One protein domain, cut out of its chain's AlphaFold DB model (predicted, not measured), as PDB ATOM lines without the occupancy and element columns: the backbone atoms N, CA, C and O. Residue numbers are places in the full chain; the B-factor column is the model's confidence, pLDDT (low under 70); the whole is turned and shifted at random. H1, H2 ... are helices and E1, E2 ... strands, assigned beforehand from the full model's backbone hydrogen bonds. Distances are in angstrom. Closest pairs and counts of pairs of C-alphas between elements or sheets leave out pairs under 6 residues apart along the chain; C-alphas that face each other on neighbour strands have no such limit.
ATOM      1  N   ALA A  29     203.770 251.070 301.684       85.81
ATOM      2  CA  ALA A  29     203.495 251.432 303.077       85.81
ATOM      3  C   ALA A  29     202.610 252.686 303.246       85.81
ATOM      4  O   ALA A  29     202.080 252.917 304.325       85.81
ATOM      5  N   LEU A  30     202.448 253.506 302.201       87.38
ATOM      6  CA  LEU A  30     201.600 254.700 302.216       87.38
ATOM      7  C   LEU A  30     200.231 254.494 301.561       87.38
ATOM      8  O   LEU A  30     199.414 255.416 301.560       87.38
ATOM      9  N   TRP A  31     199.983 253.320 300.981       90.19
ATOM     10  CA  TRP A  31     198.739 253.033 300.280       90.19
ATOM     11  C   TRP A  31     197.557 252.945 301.242       90.19
ATOM     12  O   TRP A  31     197.643 252.350 302.318       90.19
ATOM     13  N   ARG A  32     196.421 253.492 300.817       89.00
ATOM     14  CA  ARG A  32     195.173 253.510 301.587       89.00
ATOM     15  C   ARG A  32     194.147 252.603 300.931       89.00
ATOM     16  O   ARG A  32     194.060 252.572 299.711       89.00
ATOM     17  N   LEU A  33     193.380 251.877 301.738       90.12
ATOM     18  CA  LEU A  33     192.177 251.182 301.287       90.12
ATOM     19  C   LEU A  33     190.991 252.083 301.619       90.12
ATOM     20  O   LEU A  33     190.708 252.322 302.789       90.12
ATOM     21  N   GLU A  34     190.342 252.590 300.587       89.50
ATOM     22  CA  GLU A  34     189.137 253.402 300.672       89.50
ATOM     23  C   GLU A  34     187.936 252.504 300.380       89.50
ATOM     24  O   GLU A  34     187.961 251.716 299.433       89.50
ATOM     25  N   LEU A  35     186.902 252.602 301.210       87.94
ATOM     26  CA  LEU A  35     185.613 251.961 300.980       87.94
ATOM     27  C   LEU A  35     184.584 253.065 300.762       87.94
ATOM     28  O   LEU A  35     184.585 254.046 301.503       87.94
ATOM     29  N   GLU A  36     183.739 252.904 299.748       86.12
ATOM     30  CA  GLU A  36     182.645 253.842 299.471       86.12
ATOM     31  C   GLU A  36     181.616 253.819 300.604       86.12
ATOM     32  O   GLU A  36     181.168 254.859 301.076       86.12
ATOM     33  N   GLU A  37     181.332 252.616 301.102       79.44
ATOM     34  CA  GLU A  37     180.446 252.373 302.232       79.44
ATOM     35  C   GLU A  37     181.154 251.472 303.244       79.44
ATOM     36  O   GLU A  37     181.833 250.505 302.885       79.44
ATOM     37  N   ALA A  38     181.016 251.797 304.529       70.44
ATOM     38  CA  ALA A  38     181.563 250.959 305.581       70.44
ATOM     39  C   ALA A  38     180.746 249.655 305.658       70.44
ATOM     40  O   ALA A  38     179.546 249.727 305.927       70.44
ATOM     41  N   PRO A  39     181.357 248.464 305.485       70.12
ATOM     42  CA  PRO A  39     180.694 247.226 305.859       70.12
ATOM     43  C   PRO A  39     180.380 247.332 307.347       70.12
ATOM     44  O   PRO A  39     181.266 247.677 308.132       70.12
ATOM     45  N   GLY A  40     179.149 247.067 307.759       67.88
ATOM     46  CA  GLY A  40     178.770 247.136 309.164       67.88
ATOM     47  C   GLY A  40     177.265 247.237 309.351       67.88
ATOM     48  O   GLY A  40     176.535 247.642 308.451       67.88
ATOM     49  N   GLY A  41     176.812 246.880 310.548       77.56
ATOM     50  CA  GLY A  41     175.410 246.999 310.933       77.56
ATOM     51  C   GLY A  41     174.602 245.738 310.660       77.56
ATOM     52  O   GLY A  41     175.079 244.622 310.863       77.56
ATOM     53  N   TRP A  42     173.347 245.929 310.276       74.12
ATOM     54  CA  TRP A  42     172.378 244.860 310.076       74.12
ATOM     55  C   TRP A  42     171.836 244.909 308.653       74.12
ATOM     56  O   TRP A  42     171.521 245.989 308.152       74.12
ATOM     57  N   THR A  43     171.729 243.748 308.012       76.19
ATOM     58  CA  THR A  43     171.166 243.612 306.668       76.19
ATOM     59  C   THR A  43     170.162 242.467 306.601       76.19
ATOM     60  O   THR A  43     170.316 241.430 307.245       76.19
ATOM     61  N   THR A  44     169.132 242.651 305.781       71.62
ATOM     62  CA  THR A  44     168.163 241.608 305.419       71.62
ATOM     63  C   THR A  44     168.504 240.946 304.083       71.62
ATOM     64  O   THR A  44     167.745 240.101 303.611       71.62
ATOM     65  N   GLY A  45     169.602 241.347 303.435       73.62
ATOM     66  CA  GLY A  45     170.064 240.791 302.162       73.62
ATOM     67  C   GLY A  45     170.980 239.579 302.335       73.62
ATOM     68  O   GLY A  45     171.634 239.428 303.363       73.62
ATOM     69  N   LYS A  46     171.050 238.734 301.300       78.06
ATOM     70  CA  LYS A  46     171.959 237.571 301.227       78.06
ATOM     71  C   LYS A  46     173.302 237.860 300.584       78.06
ATOM     72  O   LYS A  46     174.151 236.984 300.541       78.06
ATOM     73  N   GLU A  47     173.486 239.061 300.063       84.38
ATOM     74  CA  GLU A  47     174.729 239.477 299.438       84.38
ATOM     75  C   GLU A  47     175.153 240.813 300.038       84.38
ATOM     76  O   GLU A  47     174.328 241.709 300.237       84.38
ATOM     77  N   LEU A  48     176.446 240.947 300.310       85.12
ATOM     78  CA  LEU A  48     177.086 242.226 300.563       85.12
ATOM     79  C   LEU A  48     177.895 242.621 299.330       85.12
ATOM     80  O   LEU A  48     178.846 241.933 298.953       85.12
ATOM     81  N   THR A  49     177.544 243.762 298.742       87.62
ATOM     82  CA  THR A  49     178.351 244.413 297.709       87.62
ATOM     83  C   THR A  49     179.223 245.488 298.356       87.62
ATOM     84  O   THR A  49     178.714 246.435 298.943       87.62
ATOM     85  N   LEU A  50     180.544 245.360 298.226       87.50
ATOM     86  CA  LEU A  50     181.522 246.350 298.670       87.50
ATOM     87  C   LEU A  50     182.189 247.009 297.472       87.50
ATOM     88  O   LEU A  50     182.839 246.337 296.669       87.50
ATOM     89  N   ARG A  51     182.080 248.335 297.392       89.38
ATOM     90  CA  ARG A  51     182.875 249.157 296.479       89.38
ATOM     91  C   ARG A  51     184.088 249.687 297.220       89.38
ATOM     92  O   ARG A  51     183.963 250.357 298.246       89.38
ATOM     93  N   LEU A  52     185.270 249.347 296.723       89.25
ATOM     94  CA  LEU A  52     186.524 249.725 297.360       89.25
ATOM     95  C   LEU A  52     187.579 250.129 296.337       89.25
ATOM     96  O   LEU A  52     187.526 249.751 295.167       89.25
ATOM     97  N   LYS A  53     188.567 250.886 296.802       90.62
ATOM     98  CA  LYS A  53     189.669 251.405 296.000       90.62
ATOM     99  C   LYS A  53     190.940 251.417 296.835       90.62
ATOM    100  O   LYS A  53     190.949 251.912 297.955       90.62
ATOM    101  N   VAL A  54     192.039 250.899 296.293       90.19
ATOM    102  CA  VAL A  54     193.361 251.073 296.914       90.19
ATOM    103  C   VAL A  54     194.046 252.260 296.255       90.19
ATOM    104  O   VAL A  54     194.190 252.271 295.036       90.19
ATOM    105  N   VAL A  55     194.467 253.251 297.031       90.62
ATOM    106  CA  VAL A  55     195.011 254.520 296.537       90.62
ATOM    107  C   VAL A  55     196.460 254.684 296.967       90.62
ATOM    108  O   VAL A  55     196.780 254.571 298.151       90.62
ATOM    109  N   ASP A  56     197.328 254.997 296.005       90.94
ATOM    110  CA  ASP A  56     198.663 255.520 296.276       90.94
ATOM    111  C   ASP A  56     198.603 257.058 296.299       90.94
ATOM    112  O   ASP A  56     198.375 257.672 295.255       90.94
ATOM    113  N   PRO A  57     198.793 257.709 297.462       88.88
ATOM    114  CA  PRO A  57     198.685 259.162 297.574       88.88
ATOM    115  C   PRO A  57     199.811 259.921 296.857       88.88
ATOM    116  O   PRO A  57     199.745 261.144 296.761       88.88
ATOM    117  N   ARG A  58     200.867 259.230 296.406       90.38
ATOM    118  CA  ARG A  58     202.000 259.823 295.684       90.38
ATOM    119  C   ARG A  58     201.991 259.505 294.192       90.38
ATOM    120  O   ARG A  58     202.937 259.907 293.519       90.38
ATOM    121  N   ASP A  59     200.965 258.812 293.689       88.56
ATOM    122  CA  ASP A  59     200.858 258.502 292.263       88.56
ATOM    123  C   ASP A  59     200.870 259.816 291.453       88.56
ATOM    124  O   ASP A  59     199.963 260.636 291.617       88.56
ATOM    125  N   PRO A  60     201.885 260.058 290.600       84.38
ATOM    126  CA  PRO A  60     201.972 261.281 289.807       84.38
ATOM    127  C   PRO A  60     200.929 261.326 288.683       84.38
ATOM    128  O   PRO A  60     200.680 262.390 288.120       84.38
ATOM    129  N   ALA A  61     200.339 260.181 288.338       83.69
ATOM    130  CA  ALA A  61     199.339 260.039 287.294       83.69
ATOM    131  C   ALA A  61     198.252 259.056 287.764       83.69
ATOM    132  O   ALA A  61     198.181 257.929 287.259       83.69
ATOM    133  N   PRO A  62     197.417 259.450 288.746       82.81
ATOM    134  CA  PRO A  62     196.353 258.589 289.225       82.81
ATOM    135  C   PRO A  62     195.380 258.291 288.074       82.81
ATOM    136  O   PRO A  62     195.073 259.186 287.279       82.81
ATOM    137  N   PRO A  63     194.874 257.051 287.970       78.81
ATOM    138  CA  PRO A  63     193.878 256.702 286.971       78.81
ATOM    139  C   PRO A  63     192.662 257.619 287.075       78.81
ATOM    140  O   PRO A  63     192.169 257.895 288.176       78.81
ATOM    141  N   LYS A  64     192.174 258.089 285.926       72.88
ATOM    142  CA  LYS A  64     190.925 258.849 285.877       72.88
ATOM    143  C   LYS A  64     189.768 257.937 286.309       72.88
ATOM    144  O   LYS A  64     189.811 256.744 285.999       72.88
ATOM    145  N   PRO A  65     188.763 258.462 287.030       64.12
ATOM    146  CA  PRO A  65     187.549 257.703 287.301       64.12
ATOM    147  C   PRO A  65     186.939 257.261 285.967       64.12
ATOM    148  O   PRO A  65     186.789 258.072 285.056       64.12
ATOM    149  N   MET A  66     186.676 255.962 285.855       55.97
ATOM    150  CA  MET A  66     186.040 255.348 284.693       55.97
ATOM    151  C   MET A  66     184.568 255.767 284.709       55.97
ATOM    152  O   MET A  66     183.939 255.703 285.770       55.97
ATOM    153  N   SER A  67     184.038 256.265 283.594       55.72
ATOM    154  CA  SER A  67     182.593 256.470 283.492       55.72
ATOM    155  C   SER A  67     181.897 255.109 283.316       55.72
ATOM    156  O   SER A  67     182.538 254.166 282.851       55.72
ATOM    157  N   PRO A  68     180.604 254.967 283.658       51.81
ATOM    158  CA  PRO A  68     179.861 253.728 283.398       51.81
ATOM    159  C   PRO A  68     179.871 253.309 281.915       51.81
ATOM    160  O   PRO A  68     179.798 252.130 281.603       51.81
ATOM    161  N   GLU A  69     180.018 254.270 280.999       50.12
ATOM    162  CA  GLU A  69     180.115 254.043 279.549       50.12
ATOM    163  C   GLU A  69     181.478 253.450 279.134       50.12
ATOM    164  O   GLU A  69     181.590 252.810 278.090       50.12
ATOM    165  N   ASP A  70     182.510 253.614 279.970       49.84
ATOM    166  CA  ASP A  70     183.848 253.045 279.774       49.84
ATOM    167  C   ASP A  70     183.974 251.611 280.343       49.84
ATOM    168  O   ASP A  70     184.940 250.920 280.015       49.84
ATOM    169  N   GLU A  71     183.031 251.147 281.181       46.84
ATOM    170  CA  GLU A  71     183.027 249.778 281.739       46.84
ATOM    171  C   GLU A  71     182.711 248.707 280.677       46.84
ATOM    172  O   GLU A  71     183.260 247.606 280.741       46.84
ATOM    173  N   ASP A  72     181.902 249.043 279.663       41.31
ATOM    174  CA  ASP A  72     181.548 248.154 278.542       41.31
ATOM    175  C   ASP A  72     182.618 248.111 277.432       41.31
ATOM    176  O   ASP A  72     182.550 247.299 276.501       41.31
ATOM    177  N   ALA A  73     183.654 248.950 277.518       43.81
ATOM    178  CA  ALA A  73     184.784 248.903 276.604       43.81
ATOM    179  C   ALA A  73     185.744 247.777 277.024       43.81
ATOM    180  O   ALA A  73     186.661 247.974 277.819       43.81
ATOM    181  N   TRP A  74     185.568 246.594 276.429       35.75
ATOM    182  CA  TRP A  74     186.357 245.361 276.628       35.75
ATOM    183  C   TRP A  74     187.892 245.481 276.471       35.75
ATOM    184  O   TRP A  74     188.611 244.491 276.605       35.75
ATOM    185  N   PHE A  91     200.331 252.682 268.286       89.12
ATOM    186  CA  PHE A  91     199.393 252.785 269.393       89.12
ATOM    187  C   PHE A  91     199.550 251.636 270.395       89.12
ATOM    188  O   PHE A  91     199.660 251.884 271.596       89.12
ATOM    189  N   TRP A  92     199.621 250.388 269.923       89.12
ATOM    190  CA  TRP A  92     199.830 249.243 270.811       89.12
ATOM    191  C   TRP A  92     201.191 249.261 271.499       89.12
ATOM    192  O   TRP A  92     201.252 248.932 272.680       89.12
ATOM    193  N   ASN A  93     202.246 249.737 270.836       91.81
ATOM    194  CA  ASN A  93     203.550 249.931 271.472       91.81
ATOM    195  C   ASN A  93     203.458 250.914 272.649       91.81
ATOM    196  O   ASN A  93     203.944 250.610 273.736       91.81
ATOM    197  N   ARG A  94     202.753 252.044 272.488       90.50
ATOM    198  CA  ARG A  94     202.480 252.988 273.590       90.50
ATOM    199  C   ARG A  94     201.669 252.349 274.717       90.50
ATOM    200  O   ARG A  94     201.974 252.567 275.889       90.50
ATOM    201  N   VAL A  95     200.653 251.551 274.383       85.94
ATOM    202  CA  VAL A  95     199.857 250.811 275.377       85.94
ATOM    203  C   VAL A  95     200.725 249.803 276.131       85.94
ATOM    204  O   VAL A  95     200.613 249.699 277.349       85.94
ATOM    205  N   GLU A  96     201.617 249.083 275.456       86.81
ATOM    206  CA  GLU A  96     202.550 248.151 276.093       86.81
ATOM    207  C   GLU A  96     203.586 248.851 276.971       86.81
ATOM    208  O   GLU A  96     203.862 248.387 278.078       86.81
ATOM    209  N   GLU A  97     204.147 249.970 276.518       88.31
ATOM    210  CA  GLU A  97     205.051 250.798 277.316       88.31
ATOM    211  C   GLU A  97     204.352 251.317 278.573       88.31
ATOM    212  O   GLU A  97     204.889 251.191 279.675       88.31
ATOM    213  N   ALA A  98     203.117 251.807 278.437       84.25
ATOM    214  CA  ALA A  98     202.297 252.227 279.566       84.25
ATOM    215  C   ALA A  98     201.974 251.053 280.503       84.25
ATOM    216  O   ALA A  98     202.110 251.191 281.717       84.25
ATOM    217  N   ARG A  99     201.641 249.865 279.979       85.62
ATOM    218  CA  ARG A  99     201.430 248.646 280.784       85.62
ATOM    219  C   ARG A  99     202.681 248.257 281.566       85.62
ATOM    220  O   ARG A  99     202.571 247.930 282.744       85.62
ATOM    221  N   LYS A 100     203.864 248.321 280.948       86.12
ATOM    222  CA  LYS A 100     205.150 248.056 281.615       86.12
ATOM    223  C   LYS A 100     205.422 249.093 282.705       86.12
ATOM    224  O   LYS A 100     205.731 248.717 283.834       86.12
ATOM    225  N   ALA A 101     205.228 250.377 282.405       84.69
ATOM    226  CA  ALA A 101     205.384 251.465 283.370       84.69
ATOM    227  C   ALA A 101     204.382 251.371 284.535       84.69
ATOM    228  O   ALA A 101     204.705 251.725 285.667       84.69
ATOM    229  N   ASN A 102     203.183 250.843 284.279       86.62
ATOM    230  CA  ASN A 102     202.088 250.747 285.241       86.62
ATOM    231  C   ASN A 102     201.930 249.350 285.856       86.62
ATOM    232  O   ASN A 102     201.012 249.147 286.653       86.62
ATOM    233  N   ALA A 103     202.833 248.406 285.566       86.62
ATOM    234  CA  ALA A 103     202.790 247.034 286.076       86.62
ATOM    235  C   ALA A 103     202.774 246.979 287.614       86.62
ATOM    236  O   ALA A 103     202.226 246.056 288.216       86.62
ATOM    237  N   TRP A 104     203.314 248.011 288.269       88.56
ATOM    238  CA  TRP A 104     203.262 248.163 289.717       88.56
ATOM    239  C   TRP A 104     201.846 248.384 290.282       88.56
ATOM    240  O   TRP A 104     201.648 248.246 291.483       88.56
ATOM    241  N   ARG A 105     200.843 248.714 289.464       89.38
ATOM    242  CA  ARG A 105     199.462 248.864 289.944       89.38
ATOM    243  C   ARG A 105     198.755 247.524 290.104       89.38
ATOM    244  O   ARG A 105     197.834 247.441 290.906       89.38
ATOM    245  N   ASN A 106     199.168 246.490 289.374       89.88
ATOM    246  CA  ASN A 106     198.526 245.176 289.417       89.88
ATOM    247  C   ASN A 106     198.948 244.430 290.681       89.88
ATOM    248  O   ASN A 106     200.131 244.132 290.864       89.88
ATOM    249  N   ARG A 107     197.996 244.167 291.571       91.19
ATOM    250  CA  ARG A 107     198.230 243.645 292.918       91.19
ATOM    251  C   ARG A 107     197.166 242.635 293.322       91.19
ATOM    252  O   ARG A 107     196.220 242.371 292.580       91.19
ATOM    253  N   THR A 108     197.338 242.040 294.497       91.25
ATOM    254  CA  THR A 108     196.428 241.023 295.027       91.25
ATOM    255  C   THR A 108     195.895 241.448 296.382       91.25
ATOM    256  O   THR A 108     196.660 241.729 297.296       91.25
ATOM    257  N   LEU A 109     194.575 241.478 296.520       90.81
ATOM    258  CA  LEU A 109     193.876 241.709 297.773       90.81
ATOM    259  C   LEU A 109     193.625 240.355 298.434       90.81
ATOM    260  O   LEU A 109     193.193 239.413 297.765       90.81
ATOM    261  N   GLN A 110     193.884 240.251 299.734       93.44
ATOM    262  CA  GLN A 110     193.452 239.105 300.529       93.44
ATOM    263  C   GLN A 110     192.122 239.435 301.198       93.44
ATOM    264  O   GLN A 110     191.993 240.465 301.860       93.44
ATOM    265  N   ILE A 111     191.156 238.540 301.032       92.50
ATOM    266  CA  ILE A 111     189.813 238.665 301.582       92.50
ATOM    267  C   ILE A 111     189.611 237.488 302.529       92.50
ATOM    268  O   ILE A 111     189.852 236.341 302.162       92.50
ATOM    269  N   PHE A 112     189.194 237.771 303.753       92.00
ATOM    270  CA  PHE A 112     188.802 236.771 304.733       92.00
ATOM    271  C   PHE A 112     187.322 236.966 305.020       92.00
ATOM    272  O   PHE A 112     186.942 237.984 305.592       92.00
ATOM    273  N   HIS A 113     186.500 236.009 304.614       91.44
ATOM    274  CA  HIS A 113     185.061 236.033 304.833       91.44
ATOM    275  C   HIS A 113     184.679 234.840 305.708       91.44
ATOM    276  O   HIS A 113     184.938 233.699 305.335       91.44
ATOM    277  N   ASN A 114     184.172 235.102 306.916       88.75
ATOM    278  CA  ASN A 114     183.818 234.077 307.911       88.75
ATOM    279  C   ASN A 114     184.938 233.049 308.155       88.75
ATOM    280  O   ASN A 114     184.721 231.845 308.258       88.75
ATOM    281  N   GLY A 115     186.182 233.539 308.201       85.50
ATOM    282  CA  GLY A 115     187.381 232.720 308.396       85.50
ATOM    283  C   GLY A 115     187.933 232.062 307.126       85.50
ATOM    284  O   GLY A 115     189.092 231.648 307.127       85.50
ATOM    285  N   GLN A 116     187.181 232.029 306.022       88.31
ATOM    286  CA  GLN A 116     187.667 231.524 304.738       88.31
ATOM    287  C   GLN A 116     188.486 232.584 304.002       88.31
ATOM    288  O   GLN A 116     188.042 233.716 303.813       88.31
ATOM    289  N   LYS A 117     189.691 232.210 303.569       92.12
ATOM    290  CA  LYS A 117     190.592 233.085 302.812       92.12
ATOM    291  C   LYS A 117     190.360 232.930 301.311       92.12
ATOM    292  O   LYS A 117     190.417 231.822 300.787       92.12
ATOM    293  N   SER A 118     190.246 234.049 300.609       91.31
ATOM    294  CA  SER A 118     190.311 234.135 299.152       91.31
ATOM    295  C   SER A 118     191.228 235.282 298.713       91.31
ATOM    296  O   SER A 118     191.687 236.101 299.518       91.31
ATOM    297  N   THR A 119     191.561 235.312 297.423       91.75
ATOM    298  CA  THR A 119     192.399 236.356 296.824       91.75
ATOM    299  C   THR A 119     191.755 236.906 295.568       91.75
ATOM    300  O   THR A 119     191.270 236.141 294.737       91.75
ATOM    301  N   ARG A 120     191.806 238.227 295.394       89.06
ATOM    302  CA  ARG A 120     191.341 238.899 294.177       89.06
ATOM    303  C   ARG A 120     192.429 239.793 293.608       89.06
ATOM    304  O   ARG A 120     193.094 240.516 294.347       89.06
ATOM    305  N   ALA A 121     192.615 239.726 292.293       88.88
ATOM    306  CA  ALA A 121     193.454 240.684 291.590       88.88
ATOM    307  C   ALA A 121     192.788 242.062 291.626       88.88
ATOM    308  O   ALA A 121     191.566 242.171 291.538       88.88
ATOM    309  N   TYR A 122     193.596 243.103 291.766       87.06
ATOM    310  CA  TYR A 122     193.135 244.480 291.722       87.06
ATOM    311  C   TYR A 122     194.183 245.384 291.110       87.06
ATOM    312  O   TYR A 122     195.353 245.016 290.980       87.06
ATOM    313  N   ARG A 123     193.750 246.591 290.760       88.88
ATOM    314  CA  ARG A 123     194.621 247.612 290.213       88.88
ATOM    315  C   ARG A 123     194.597 248.850 291.099       88.88
ATOM    316  O   ARG A 123     193.542 249.443 291.298       88.88
ATOM    317  N   VAL A 124     195.750 249.247 291.638       89.75
ATOM    318  CA  VAL A 124     195.882 250.471 292.448       89.75
ATOM    319  C   VAL A 124     195.335 251.667 291.654       89.75
ATOM    320  O   VAL A 124     195.557 251.788 290.446       89.75
ATOM    321  N   GLY A 125     194.571 252.521 292.327       87.88
ATOM    322  CA  GLY A 125     193.911 253.690 291.762       87.88
ATOM    323  C   GLY A 125     192.603 253.404 291.017       87.88
ATOM    324  O   GLY A 125     191.978 254.364 290.573       87.88
ATOM    325  N   HIS A 126     192.156 252.147 290.914       86.00
ATOM    326  CA  HIS A 126     190.892 251.774 290.265       86.00
ATOM    327  C   HIS A 126     189.863 251.267 291.281       86.00
ATOM    328  O   HIS A 126     190.256 250.608 292.251       86.00
ATOM    329  N   PRO A 127     188.566 251.565 291.079       86.44
ATOM    330  CA  PRO A 127     187.513 250.951 291.868       86.44
ATOM    331  C   PRO A 127     187.455 249.447 291.585       86.44
ATOM    332  O   PRO A 127     187.776 248.983 290.491       86.44
ATOM    333  N   MET A 128     187.027 248.684 292.580       85.50
ATOM    334  CA  MET A 128     186.599 247.307 292.403       85.50
ATOM    335  C   MET A 128     185.303 247.059 293.164       85.50
ATOM    336  O   MET A 128     185.028 247.694 294.186       85.50
ATOM    337  N   VAL A 129     184.546 246.087 292.671       86.56
ATOM    338  CA  VAL A 129     183.333 245.597 293.313       86.56
ATOM    339  C   VAL A 129     183.608 244.197 293.839       86.56
ATOM    340  O   VAL A 129     183.988 243.298 293.088       86.56
ATOM    341  N   LEU A 130     183.426 244.010 295.141       86.94
ATOM    342  CA  LEU A 130     183.493 242.717 295.801       86.94
ATOM    343  C   LEU A 130     182.081 242.306 296.221       86.94
ATOM    344  O   LEU A 130     181.439 243.025 296.978       86.94
ATOM    345  N   ARG A 131     181.622 241.146 295.750       88.00
ATOM    346  CA  ARG A 131     180.354 240.532 296.163       88.00
ATOM    347  C   ARG A 131     180.635 239.347 297.075       88.00
ATOM    348  O   ARG A 131     181.503 238.530 296.758       88.00
ATOM    349  N   LEU A 132     179.950 239.298 298.212       86.31
ATOM    350  CA  LEU A 132     180.086 238.254 299.226       86.31
ATOM    351  C   LEU A 132     178.706 237.702 299.570       86.31
ATOM    352  O   LEU A 132     177.849 238.461 300.020       86.31
ATOM    353  N   ASP A 133     178.521 236.395 299.403       85.56
ATOM    354  CA  ASP A 133     177.325 235.696 299.875       85.56
ATOM    355  C   ASP A 133     177.344 235.608 301.399       85.56
ATOM    356  O   ASP A 133     178.341 235.190 301.981       85.56
ATOM    357  N   LEU A 134     176.250 235.989 302.046       84.00
ATOM    358  CA  LEU A 134     176.115 236.081 303.496       84.00
ATOM    359  C   LEU A 134     175.370 234.867 304.046       84.00
ATOM    360  O   LEU A 134     174.472 234.333 303.395       84.00
ATOM    361  N   HIS A 135     175.696 234.466 305.273       76.00
ATOM    362  CA  HIS A 135     174.890 233.498 306.018       76.00
ATOM    363  C   HIS A 135     174.049 234.186 307.091       76.00
ATOM    364  O   HIS A 135     174.349 235.304 307.503       76.00
ATOM    365  N   ASP A 136     173.024 233.504 307.587       77.56
ATOM    366  CA  ASP A 136     172.265 233.989 308.737       77.56
ATOM    367  C   ASP A 136     173.135 234.079 309.992       77.56
ATOM    368  O   ASP A 136     173.981 233.222 310.260       77.56
ATOM    369  N   GLY A 137     172.909 235.123 310.782       78.81
ATOM    370  CA  GLY A 137     173.690 235.456 311.963       78.81
ATOM    371  C   GLY A 137     174.847 236.414 311.674       78.81
ATOM    372  O   GLY A 137     174.783 237.272 310.792       78.81
ATOM    373  N   GLU A 138     175.894 236.321 312.490       83.50
ATOM    374  CA  GLU A 138     177.055 237.209 312.410       83.50
ATOM    375  C   GLU A 138     177.963 236.828 311.240       83.50
ATOM    376  O   GLU A 138     178.505 235.729 311.203       83.50
ATOM    377  N   ASN A 139     178.193 237.770 310.335       87.38
ATOM    378  CA  ASN A 139     179.195 237.675 309.288       87.38
ATOM    379  C   ASN A 139     180.375 238.588 309.624       87.38
ATOM    380  O   ASN A 139     180.218 239.666 310.202       87.38
ATOM    381  N   ARG A 140     181.571 238.175 309.210       90.44
ATOM    382  CA  ARG A 140     182.813 238.923 309.385       90.44
ATOM    383  C   ARG A 140     183.584 238.978 308.080       90.44
ATOM    384  O   ARG A 140     183.976 237.945 307.533       90.44
ATOM    385  N   VAL A 141     183.887 240.194 307.636       91.19
ATOM    386  CA  VAL A 141     184.771 240.458 306.501       91.19
ATOM    387  C   VAL A 141     186.056 241.117 306.978       91.19
ATOM    388  O   VAL A 141     186.067 242.027 307.806       91.19
ATOM    389  N   GLU A 142     187.173 240.651 306.441       91.94
ATOM    390  CA  GLU A 142     188.471 241.256 306.653       91.94
ATOM    391  C   GLU A 142     189.225 241.385 305.329       91.94
ATOM    392  O   GLU A 142     189.457 240.410 304.617       91.94
ATOM    393  N   LEU A 143     189.617 242.616 305.013       91.62
ATOM    394  CA  LEU A 143     190.324 242.987 303.797       91.62
ATOM    395  C   LEU A 143     191.759 243.354 304.158       91.62
ATOM    396  O   LEU A 143     191.990 244.188 305.039       91.62
ATOM    397  N   ARG A 144     192.726 242.735 303.477       90.62
ATOM    398  CA  ARG A 144     194.151 243.009 303.670       90.62
ATOM    399  C   ARG A 144     194.828 243.314 302.347       90.62
ATOM    400  O   ARG A 144     194.702 242.543 301.394       90.62
ATOM    401  N   VAL A 145     195.611 244.388 302.339       88.62
ATOM    402  CA  VAL A 145     196.541 244.722 301.257       88.62
ATOM    403  C   VAL A 145     197.921 244.164 301.635       88.62
ATOM    404  O   VAL A 145     198.599 244.752 302.475       88.62
ATOM    405  N   PRO A 146     198.360 243.020 301.080       81.56
ATOM    406  CA  PRO A 146     199.583 242.352 301.528       81.56
ATOM    407  C   PRO A 146     200.829 243.213 301.330       81.56
ATOM    408  O   PRO A 146     201.717 243.200 302.176       81.56
ATOM    409  N   ASP A 147     200.865 243.985 300.240       81.56
ATOM    410  CA  ASP A 147     202.024 244.784 299.832       81.56
ATOM    411  C   ASP A 147     202.426 245.843 300.859       81.56
ATOM    412  O   ASP A 147     203.594 246.214 300.935       81.56
ATOM    413  N   ASN A 148     201.466 246.344 301.639       77.75
ATOM    414  CA  ASN A 148     201.716 247.425 302.584       77.75
ATOM    415  C   ASN A 148     201.805 246.977 304.043       77.75
ATOM    416  O   ASN A 148     202.196 247.780 304.884       77.75
ATOM    417  N   GLY A 149     201.447 245.723 304.349       64.44
ATOM    418  CA  GLY A 149     201.538 245.119 305.682       64.44
ATOM    419  C   GLY A 149     200.743 245.812 306.800       64.44
ATOM    420  O   GLY A 149     200.759 245.330 307.930       64.44
ATOM    421  N   GLN A 150     200.058 246.923 306.513       63.97
ATOM    422  CA  GLN A 150     199.467 247.824 307.506       63.97
ATOM    423  C   GLN A 150     197.968 248.036 307.292       63.97
ATOM    424  O   GLN A 150     197.239 248.255 308.258       63.97
ATOM    425  N   THR A 151     197.476 247.936 306.055       67.31
ATOM    426  CA  THR A 151     196.068 248.216 305.771       67.31
ATOM    427  C   THR A 151     195.225 246.972 305.974       67.31
ATOM    428  O   THR A 151     195.206 246.046 305.156       67.31
ATOM    429  N   ARG A 152     194.510 246.991 307.099       74.88
ATOM    430  CA  ARG A 152     193.554 245.981 307.526       74.88
ATOM    431  C   ARG A 152     192.223 246.666 307.799       74.88
ATOM    432  O   ARG A 152     192.122 247.452 308.736       74.88
ATOM    433  N   VAL A 153     191.206 246.338 307.014       78.56
ATOM    434  CA  VAL A 153     189.823 246.722 307.318       78.56
ATOM    435  C   VAL A 153     189.115 245.479 307.815       78.56
ATOM    436  O   VAL A 153     189.112 244.456 307.137       78.56
ATOM    437  N   VAL A 154     188.567 245.552 309.025       81.19
ATOM    438  CA  VAL A 154     187.761 244.488 309.624       81.19
ATOM    439  C   VAL A 154     186.381 245.052 309.865       81.19
ATOM    440  O   VAL A 154     186.255 246.131 310.440       81.19
ATOM    441  N   SER A 155     185.368 244.296 309.476       82.00
ATOM    442  CA  SER A 155     183.999 244.578 309.854       82.00
ATOM    443  C   SER A 155     183.252 243.301 310.206       82.00
ATOM    444  O   SER A 155     183.485 242.250 309.605       82.00
ATOM    445  N   SER A 156     182.360 243.436 311.182       82.81
ATOM    446  CA  SER A 156     181.332 242.458 311.506       82.81
ATOM    447  C   SER A 156     179.963 243.092 311.275       82.81
ATOM    448  O   SER A 156     179.755 244.275 311.556       82.81
ATOM    449  N   PHE A 157     179.027 242.300 310.774       81.31
ATOM    450  CA  PHE A 157     177.645 242.704 310.548       81.31
ATOM    451  C   PHE A 157     176.735 241.487 310.685       81.31
ATOM    452  O   PHE A 157     177.164 240.353 310.489       81.31
ATOM    453  N   ALA A 158     175.483 241.715 311.058       74.81
ATOM    454  CA  ALA A 158     174.512 240.645 311.224       74.81
ATOM    455  C   ALA A 158     173.574 240.585 310.019       74.81
ATOM    456  O   ALA A 158     173.055 241.610 309.575       74.81
ATOM    457  N   THR A 159     173.317 239.372 309.546       76.31
ATOM    458  CA  THR A 159     172.327 239.078 308.515       76.31
ATOM    459  C   THR A 159     171.224 238.233 309.129       76.31
ATOM    460  O   THR A 159     171.498 237.304 309.879       76.31
ATOM    461  N   ASN A 160     169.965 238.539 308.841       66.69
ATOM    462  CA  ASN A 160     168.833 237.672 309.202       66.69
ATOM    463  C   ASN A 160     168.041 237.218 307.966       66.69
ATOM    464  O   ASN A 160     166.846 236.920 308.052       66.69
TER     465      ASN A 160
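AT A GLANCE: This is residues 29 to 74 and 91 to 160 of the 293 residues of an uncharacterized protein of Acidobacteria bacterium ADurb.Bin340 (UniProt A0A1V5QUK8). A twisted, curled sheet of five strands and a smaller sheet of three strands lie partly face to face, as a loose sandwich. Helix H2 sticks out beyond the body, and residues 67 to 74, with the short helix H1, stick out separately. The printed part has 116 residues, with two named helices and eight named strands in the order E1 E2 E3 H1 H2 E4 E5 E6 E7 E8; the class is mixed, helices and strands. The larger sheet runs E2 E8 E7 E4 E5 and is mixed; the smaller runs E1 E3 E6, all antiparallel. The whole is elongated, 52 by 33 by 21 A, and only just loose, close to compact, with a radius of gyration of the C-alphas of 16.2 A.

HOW THE PARTS SIT: In the larger sheet, E7, residues 137 to 144, and E8, residues 152 to 159, form an antiparallel hairpin, with N 139 and O 157 at 2.8 A. E2, residues 41 to 43, is an edge strand parallel to E8, with N 158 and O 41 at 2.9 A. E4, residues 106 to 113, is the antiparallel neighbour of E7, with N 112 and O 142 at 2.8 A. E5, residues 116 to 123, is the other edge strand and forms a hairpin with E4, with N 109 and O 120 at 2.8 A. In the smaller sheet the inner strand E3, residues 47 to 55, is antiparallel to E1, residues 32 to 35, with N 34 and O 53 at 2.8 A, and to E6, residues 127 to 133, with N 50 and O 130 at 2.8 A. Between the sheets, the closest C-alphas of E5 and E6, those of Tyr 122 and Met 128, are 7.2 A apart, and those of E1 and E8, Leu 33 and Val 153, 7.9 A. H1, residues 68 to 71, and H2, residues 91 to 101, are apart and on neither sheet. In H2 every O i to N i+4 pair is within hydrogen-bond range; H1 is too short for such a pair, and its one O i to N i+3 pair is within range.

IN THESE COORDINATES: E1 begins at C-alpha 32 (195.173, 253.510, 301.587), and E8 ends at C-alpha 159 (172.327, 239.078, 308.515). E3 is 25.4 A long, E7 23.3 A, E5 22.8 A, E4 22.4 A, E8 22.3 A, E6 20.0 A and H2 15.3 A.

THE WHOLE: The C-alphas farthest apart, those of Asn 93 and Asn 160, are 52.7 A apart. Residues 75 to 90 are not printed, and C-alphas 74 and 91 are 16.7 A apart across this cut. The link from E3 to H1 is long. Mean pLDDT of the printed part is 81.6; residues 40, 65 to 74, 149 to 151 and 160 are under 70.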